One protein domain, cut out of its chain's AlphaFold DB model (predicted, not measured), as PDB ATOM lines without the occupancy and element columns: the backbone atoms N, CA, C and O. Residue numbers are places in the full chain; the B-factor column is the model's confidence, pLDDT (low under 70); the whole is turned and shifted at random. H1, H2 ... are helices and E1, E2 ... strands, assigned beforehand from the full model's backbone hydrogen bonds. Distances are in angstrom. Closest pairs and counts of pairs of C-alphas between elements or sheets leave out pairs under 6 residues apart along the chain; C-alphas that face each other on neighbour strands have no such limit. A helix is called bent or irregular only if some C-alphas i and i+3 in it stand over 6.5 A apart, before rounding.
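Overview. This is residues 3 to 57 of the 58 residues of an uncharacterized protein of bacterium HR36 (UniProt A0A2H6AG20). A short ribbon of two parallel strands, E1 and E2, lies between two helices, with the long helix H1 over one side and the shorter H2 over the other, in a flat arrangement. The first residues of H1 with Thr 10 before it, and the turn at residues 29 to 34, stick out, and after that turn the backbone folds back to E2 beside E1. The printed part has 55 residues, with two named strands and two named helices in the order E1, H1, E2, H2, and its class is mostly helix. E1, H1 and E2 form a strand-helix-strand unit, two parallel neighbour strands joined through a helix, with a right-handed crossover. The whole is only just loose, close to compact, with a radius of gyration of the C-alphas of 12.3 A and spans of 35 by 25 by 13 A.

Along the chain. The sheet has the order E1, E2. E1 is residues 3 to 5, 6.5 A from first to last C-alpha, and begins at C-alpha 3 at (137.265, 112.825, 94.594). E2 is residues 38 to 41 and measures 10.0 A. H1, residues 11 to 30, measures 31.5 A and begins at C-alpha 11 at (131.730, 98.089, 84.438). H2, residues 44 to 55, measures 17.4 A and ends at C-alpha 55 at (147.390, 113.682, 99.280). Both helices are irregular: C-alphas 12 and 15 of H1 are 7.3 A apart, and C-alphas 45 and 48 of H2 are 7.9 A apart.

Arrangement. E1 and E2 are parallel neighbours, with 19 degrees between their directions. The C-alphas of Leu 3 and Cys 39 face each other at 4.8 A. N of Glu 4 and O of Cys 39, at 2.9 A, and N of Cys 41 and O of Glu 4, at 2.8 A, are within hydrogen-bond range. The closest C-alphas of E2 and H2 are those of Cys 41 and Phe 47, 5.8 A apart. The closest of E1 and H2 are those of Val 5 and Pro 44, 6.0 A apart. The closest of H1 and E2 are those of Arg 21 and Phe 38, 6.4 A apart. H1 and H2 are apart. Of the O i to N i+4 pairs, 13 of 16 in H1 and 6 of 8 in H2 are within hydrogen-bond range.

Size, cuts and confidence. The two C-alphas farthest apart, those of Thr 10 and Glu 32, are 35.5 A apart. Residues 10 to 15, of which 11 to 15 belong to H1, and residues 29 to 34 stand free; without them the body spans 30 by 23 by 9 A. The printed part has no cut. The links E1 to H1 and E2 to H2 are tight, and that from H1 to E2 is short. The mean pLDDT of the printed part is 86.9, and residues 8 to 13 are under 70.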
ATOM      1  N   LEU A   3     137.660 114.019  93.837       88.81
ATOM      2  CA  LEU A   3     137.265 112.825  94.594       88.81
ATOM      3  C   LEU A   3     136.027 112.201  93.952       88.81
ATOM      4  O   LEU A   3     134.993 112.853  93.839       88.81
ATOM      5  N   GLU A   4     136.115 110.926  93.597       87.12
ATOM      6  CA  GLU A   4     134.962 110.128  93.189       87.12
ATOM      7  C   GLU A   4     134.673 109.077  94.266       87.12
ATOM      8  O   GLU A   4     135.554 108.294  94.618       87.12
ATOM      9  N   VAL A   5     133.449 109.057  94.802       86.56
ATOM     10  CA  VAL A   5     133.003 108.054  95.782       86.56
ATOM     11  C   VAL A   5     131.977 107.138  95.119       86.56
ATOM     12  O   VAL A   5     130.966 107.616  94.609       86.56
ATOM     13  N   LYS A   6     132.221 105.826  95.122       81.88
ATOM     14  CA  LYS A   6     131.314 104.806  94.574       81.88
ATOM     15  C   LYS A   6     130.885 103.857  95.686       81.88
ATOM     16  O   LYS A   6     131.716 103.451  96.479       81.88
ATOM     17  N   GLY A   7     129.593 103.530  95.741       71.44
ATOM     18  CA  GLY A   7     129.033 102.528  96.663       71.44
ATOM     19  C   GLY A   7     128.720 101.175  96.007       71.44
ATOM     20  O   GLY A   7     128.441 100.217  96.715       71.44
ATOM     21  N   PHE A   8     128.754 101.092  94.670       65.88
ATOM     22  CA  PHE A   8     128.523  99.869  93.895       65.88
ATOM     23  C   PHE A   8     129.248  99.984  92.540       65.88
ATOM     24  O   PHE A   8     129.112 101.004  91.857       65.88
ATOM     25  N   GLU A   9     130.056  98.988  92.157       61.97
ATOM     26  CA  GLU A   9     130.784  98.977  90.879       61.97
ATOM     27  C   GLU A   9     129.945  98.320  89.779       61.97
ATOM     28  O   GLU A   9     129.620  97.139  89.850       61.97
ATOM     29  N   THR A  10     129.640  99.071  88.723       61.41
ATOM     30  CA  THR A  10     129.294  98.510  87.414       61.41
ATOM     31  C   THR A  10     130.375  98.899  86.404       61.41
ATOM     32  O   THR A  10     130.941  99.995  86.472       61.41
ATOM     33  N   GLU A  11     130.673  97.994  85.468       54.41
ATOM     34  CA  GLU A  11     131.730  98.089  84.438       54.41
ATOM     35  C   GLU A  11     131.672  99.389  83.600       54.41
ATOM     36  O   GLU A  11     132.665  99.837  83.030       54.41
ATOM     37  N   GLN A  12     130.529 100.082  83.607       60.00
ATOM     38  CA  GLN A  12     130.273 101.338  82.896       60.00
ATOM     39  C   GLN A  12     131.051 102.562  83.436       60.00
ATOM     40  O   GLN A  12     130.877 103.685  82.963       60.00
ATOM     41  N   ASN A  13     131.940 102.375  84.413       63.22
ATOM     42  CA  ASN A  13     132.587 103.458  85.153       63.22
ATOM     43  C   ASN A  13     134.007 103.845  84.696       63.22
ATOM     44  O   ASN A  13     134.539 104.839  85.195       63.22
ATOM     45  N   ARG A  14     134.613 103.130  83.735       71.38
ATOM     46  CA  ARG A  14     136.002 103.396  83.291       71.38
ATOM     47  C   ARG A  14     136.176 104.712  82.521       71.38
ATOM     48  O   ARG A  14     137.245 105.322  82.573       71.38
ATOM     49  N   GLN A  15     135.136 105.171  81.822       81.12
ATOM     50  CA  GLN A  15     135.214 106.385  80.997       81.12
ATOM     51  C   GLN A  15     135.324 107.653  81.854       81.12
ATOM     52  O   GLN A  15     136.171 108.505  81.589       81.12
ATOM     53  N   LYS A  16     134.520 107.748  82.923       80.69
ATOM     54  CA  LYS A  16     134.547 108.886  83.856       80.69
ATOM     55  C   LYS A  16     135.889 108.991  84.576       80.69
ATOM     56  O   LYS A  16     136.455 110.078  84.664       80.69
ATOM     57  N   GLU A  17     136.429 107.852  85.006       88.25
ATOM     58  CA  GLU A  17     137.743 107.794  85.644       88.25
ATOM     59  C   GLU A  17     138.855 108.258  84.692       88.25
ATOM     60  O   GLU A  17     139.688 109.088  85.059       88.25
ATOM     61  N   THR A  18     138.851 107.768  83.449       90.62
ATOM     62  CA  THR A  18     139.847 108.155  82.436       90.62
ATOM     63  C   THR A  18     139.821 109.659  82.170       90.62
ATOM     64  O   THR A  18     140.870 110.306  82.164       90.62
ATOM     65  N   ALA A  19     138.628 110.238  82.015       91.94
ATOM     66  CA  ALA A  19     138.476 111.672  81.814       91.94
ATOM     67  C   ALA A  19     139.034 112.471  83.003       91.94
ATOM     68  O   ALA A  19     139.839 113.380  82.806       91.94
ATOM     69  N   ALA A  20     138.683 112.099  84.238       93.44
ATOM     70  CA  ALA A  20     139.173 112.786  85.433       93.44
ATOM     71  C   ALA A  20     140.707 112.727  85.555       93.44
ATOM     72  O   ALA A  20     141.346 113.725  85.893       93.44
ATOM     73  N   ARG A  21     141.319 111.586  85.209       93.19
ATOM     74  CA  ARG A  21     142.782 111.438  85.166       93.19
ATOM     75  C   ARG A  21     143.428 112.353  84.123       93.19
ATOM     76  O   ARG A  21     144.470 112.939  84.410       93.19
ATOM     77  N   HIS A  22     142.831 112.498  82.939       95.75
ATOM     78  CA  HIS A  22     143.333 113.419  81.913       95.75
ATOM     79  C   HIS A  22     143.252 114.881  82.355       95.75
ATOM     80  O   HIS A  22     144.224 115.613  82.183       95.75
ATOM     81  N   TRP A  23     142.154 115.285  82.994       94.69
ATOM     82  CA  TRP A  23     142.010 116.635  83.540       94.69
ATOM     83  C   TRP A  23     143.075 116.956  84.588       94.69
ATOM     84  O   TRP A  23     143.743 117.979  84.481       94.69
ATOM     85  N   VAL A  24     143.291 116.062  85.560       94.81
ATOM     86  CA  VAL A  24     144.334 116.257  86.581       94.81
ATOM     87  C   VAL A  24     145.718 116.396  85.946       94.81
ATOM     88  O   VAL A  24     146.478 117.280  86.331       94.81
ATOM     89  N   ARG A  25     146.038 115.576  84.935       94.69
ATOM     90  CA  ARG A  25     147.308 115.694  84.203       94.69
ATOM     91  C   ARG A  25     147.441 117.031  83.483       94.69
ATOM     92  O   ARG A  25     148.494 117.644  83.582       94.69
ATOM     93  N   ALA A  26     146.398 117.480  82.786       95.25
ATOM     94  CA  ALA A  26     146.419 118.745  82.057       95.25
ATOM     95  C   ALA A  26     146.611 119.944  83.000       95.25
ATOM     96  O   ALA A  26     147.444 120.806  82.738       95.25
ATOM     97  N   VAL A  27     145.897 119.960  84.128       94.00
ATOM     98  CA  VAL A  27     146.020 121.015  85.145       94.00
ATOM     99  C   VAL A  27     147.421 121.035  85.757       94.00
ATOM    100  O   VAL A  27     148.033 122.096  85.853       94.00
ATOM    101  N   ASN A  28     147.961 119.867  86.113       94.69
ATOM    102  CA  ASN A  28     149.307 119.774  86.677       94.69
ATOM    103  C   ASN A  28     150.394 120.131  85.657       94.69
ATOM    104  O   ASN A  28     151.413 120.694  86.039       94.69
ATOM    105  N   TYR A  29     150.182 119.824  84.373       94.81
ATOM    106  CA  TYR A  29     151.088 120.226  83.298       94.81
ATOM    107  C   TYR A  29     151.106 121.747  83.107       94.81
ATOM    108  O   TYR A  29     152.168 122.317  82.882       94.81
ATOM    109  N   HIS A  30     149.947 122.406  83.228       94.12
ATOM    110  CA  HIS A  30     149.850 123.869  83.173       94.12
ATOM    111  C   HIS A  30     150.570 124.547  84.351       94.12
ATOM    112  O   HIS A  30     151.169 125.602  84.186       94.12
ATOM    113  N   GLY A  31     150.548 123.940  85.541       90.69
ATOM    114  CA  GLY A  31     151.420 124.310  86.666       90.69
ATOM    115  C   GLY A  31     151.005 125.544  87.483       90.69
ATOM    116  O   GLY A  31     151.467 125.701  88.609       90.69
ATOM    117  N   GLU A  32     150.091 126.385  86.993       93.00
ATOM    118  CA  GLU A  32     149.666 127.614  87.696       93.00
ATOM    119  C   GLU A  32     148.553 127.401  88.742       93.00
ATOM    120  O   GLU A  32     148.235 128.301  89.515       93.00
ATOM    121  N   LEU A  33     147.945 126.209  88.786       89.00
ATOM    122  CA  LEU A  33     146.760 125.911  89.611       89.00
ATOM    123  C   LEU A  33     147.060 124.975  90.795       89.00
ATOM    124  O   LEU A  33     146.148 124.350  91.351       89.00
ATOM    125  N   GLY A  34     148.338 124.874  91.175       89.19
ATOM    126  CA  GLY A  34     148.829 123.954  92.199       89.19
ATOM    127  C   GLY A  34     148.781 122.483  91.770       89.19
ATOM    128  O   GLY A  34     148.453 122.151  90.632       89.19
ATOM    129  N   CYS A  35     149.105 121.579  92.700       92.12
ATOM    130  CA  CYS A  35     149.100 120.140  92.439       92.12
ATOM    131  C   CYS A  35     147.724 119.522  92.700       92.12
ATOM    132  O   CYS A  35     147.156 119.603  93.792       92.12
ATOM    133  N   TRP A  36     147.184 118.864  91.683       95.06
ATOM    134  CA  TRP A  36     145.932 118.132  91.744       95.06
ATOM    135  C   TRP A  36     146.195 116.631  91.807       95.06
ATOM    136  O   TRP A  36     147.050 116.095  91.107       95.06
ATOM    137  N   VAL A  37     145.385 115.935  92.602       94.81
ATOM    138  CA  VAL A  37     145.298 114.471  92.616       94.81
ATOM    139  C   VAL A  37     143.871 114.028  92.309       94.81
ATOM    140  O   VAL A  37     142.906 114.714  92.666       94.81
ATOM    141  N   PHE A  38     143.745 112.886  91.635       93.81
ATOM    142  CA  PHE A  38     142.487 112.159  91.486       93.81
ATOM    143  C   PHE A  38     142.434 111.026  92.517       93.81
ATOM    144  O   PHE A  38     143.321 110.174  92.543       93.81
ATOM    145  N   CYS A  39     141.392 111.009  93.345       93.19
ATOM    146  CA  CYS A  39     141.165 110.002  94.377       93.19
ATOM    147  C   CYS A  39     139.865 109.242  94.090       93.19
ATOM    148  O   CYS A  39     138.793 109.843  94.042       93.19
ATOM    149  N   LEU A  40     139.946 107.916  93.955       89.00
ATOM    150  CA  LEU A  40     138.782 107.035  93.850       89.00
ATOM    151  C   LEU A  40     138.545 106.333  95.192       89.00
ATOM    152  O   LEU A  40     139.400 105.596  95.677       89.00
ATOM    153  N   CYS A  41     137.370 106.538  95.775       90.38
ATOM    154  CA  CYS A  41     136.938 105.909  97.014       90.38
ATOM    155  C   CYS A  41     135.820 104.899  96.723       90.38
ATOM    156  O   CYS A  41     134.682 105.281  96.464       90.38
ATOM    157  N   LYS A  42     136.146 103.603  96.757       85.50
ATOM    158  CA  LYS A  42     135.185 102.513  96.484       85.50
ATOM    159  C   LYS A  42     134.325 102.112  97.685       85.50
ATOM    160  O   LYS A  42     133.349 101.396  97.530       85.50
ATOM    161  N   GLU A  43     134.726 102.527  98.882       87.06
ATOM    162  CA  GLU A  43     134.003 102.276 100.126       87.06
ATOM    163  C   GLU A  43     133.694 103.638 100.748       87.06
ATOM    164  O   GLU A  43     134.608 104.254 101.306       87.06
ATOM    165  N   PRO A  44     132.451 104.142 100.660       86.31
ATOM    166  CA  PRO A  44     132.107 105.486 101.112       86.31
ATOM    167  C   PRO A  44     132.543 105.775 102.549       86.31
ATOM    168  O   PRO A  44     132.989 106.880 102.845       86.31
ATOM    169  N   ARG A  45     132.510 104.768 103.433       90.38
ATOM    170  CA  ARG A  45     132.925 104.910 104.839       90.38
ATOM    171  C   ARG A  45     134.431 105.136 105.012       90.38
ATOM    172  O   ARG A  45     134.866 105.621 106.051       90.38
ATOM    173  N   SER A  46     135.230 104.828 103.993       89.81
ATOM    174  CA  SER A  46     136.692 104.937 104.007       89.81
ATOM    175  C   SER A  46     137.228 106.227 103.367       89.81
ATOM    176  O   SER A  46     138.443 106.360 103.206       89.81
ATOM    177  N   PHE A  47     136.373 107.201 103.026       89.88
ATOM    178  CA  PHE A  47     136.780 108.393 102.264       89.88
ATOM    179  C   PHE A  47     137.912 109.196 102.924       89.88
ATOM    180  O   PHE A  47     138.852 109.603 102.246       89.88
ATOM    181  N   ALA A  48     137.885 109.367 104.249       92.88
ATOM    182  CA  ALA A  48     138.921 110.110 104.963       92.88
ATOM    183  C   ALA A  48     140.300 109.441 104.838       92.88
ATOM    184  O   ALA A  48     141.318 110.118 104.707       92.88
ATOM    185  N   LYS A  49     140.343 108.102 104.851       93.62
ATOM    186  CA  LYS A  49     141.575 107.338 104.621       93.62
ATOM    187  C   LYS A  49     142.046 107.494 103.175       93.62
ATOM    188  O   LYS A  49     143.223 107.768 102.965       93.62
ATOM    189  N   ALA A  50     141.132 107.378 102.211       91.88
ATOM    190  CA  ALA A  50     141.446 107.508 100.790       91.88
ATOM    191  C   ALA A  50     142.034 108.889 100.452       91.88
ATOM    192  O   ALA A  50     143.067 108.969  99.793       91.88
ATOM    193  N   ILE A  51     141.449 109.971 100.985       93.25
ATOM    194  CA  ILE A  51     141.962 111.336 100.790       93.25
ATOM    195  C   ILE A  51     143.368 111.479 101.376       93.25
ATOM    196  O   ILE A  51     144.260 111.967 100.690       93.25
ATOM    197  N   ARG A  52     143.593 111.037 102.624       95.00
ATOM    198  CA  ARG A  52     144.925 111.129 103.251       95.00
ATOM    199  C   ARG A  52     145.986 110.405 102.427       95.00
ATOM    200  O   ARG A  52     147.068 110.942 102.233       95.00
ATOM    201  N   GLN A  53     145.665 109.214 101.922       92.31
ATOM    202  CA  GLN A  53     146.572 108.446 101.068       92.31
ATOM    203  C   GLN A  53     146.835 109.144  99.729       92.31
ATOM    204  O   GLN A  53     147.976 109.182  99.286       92.31
ATOM    205  N   ALA A  54     145.804 109.720  99.106       91.06
ATOM    206  CA  ALA A  54     145.937 110.417  97.830       91.06
ATOM    207  C   ALA A  54     146.718 111.735  97.943       91.06
ATOM    208  O   ALA A  54     147.408 112.113  97.007       91.06
ATOM    209  N   VAL A  55     146.624 112.444  99.067       91.94
ATOM    210  CA  VAL A  55     147.390 113.682  99.280       91.94
ATOM    211  C   VAL A  55     148.836 113.389  99.680       91.94
ATOM    212  O   VAL A  55     149.719 114.143  99.305       91.94
ATOM    213  N   ALA A  56     149.107 112.283 100.378       91.75
ATOM    214  CA  ALA A  56     150.465 111.917 100.797       91.75
ATOM    215  C   ALA A  56     151.429 111.572  99.640       91.75
ATOM    216  O   ALA A  56     152.618 111.393  99.882       91.75
ATOM    217  N   ILE A  57     150.916 111.427  98.415       80.75
ATOM    218  CA  ILE A  57     151.688 111.126  97.196       80.75
ATOM    219  C   ILE A  57     151.864 112.344  96.273       80.75
ATOM    220  O   ILE A  57     152.401 112.185  95.177       80.75
TER     221      ILE A  57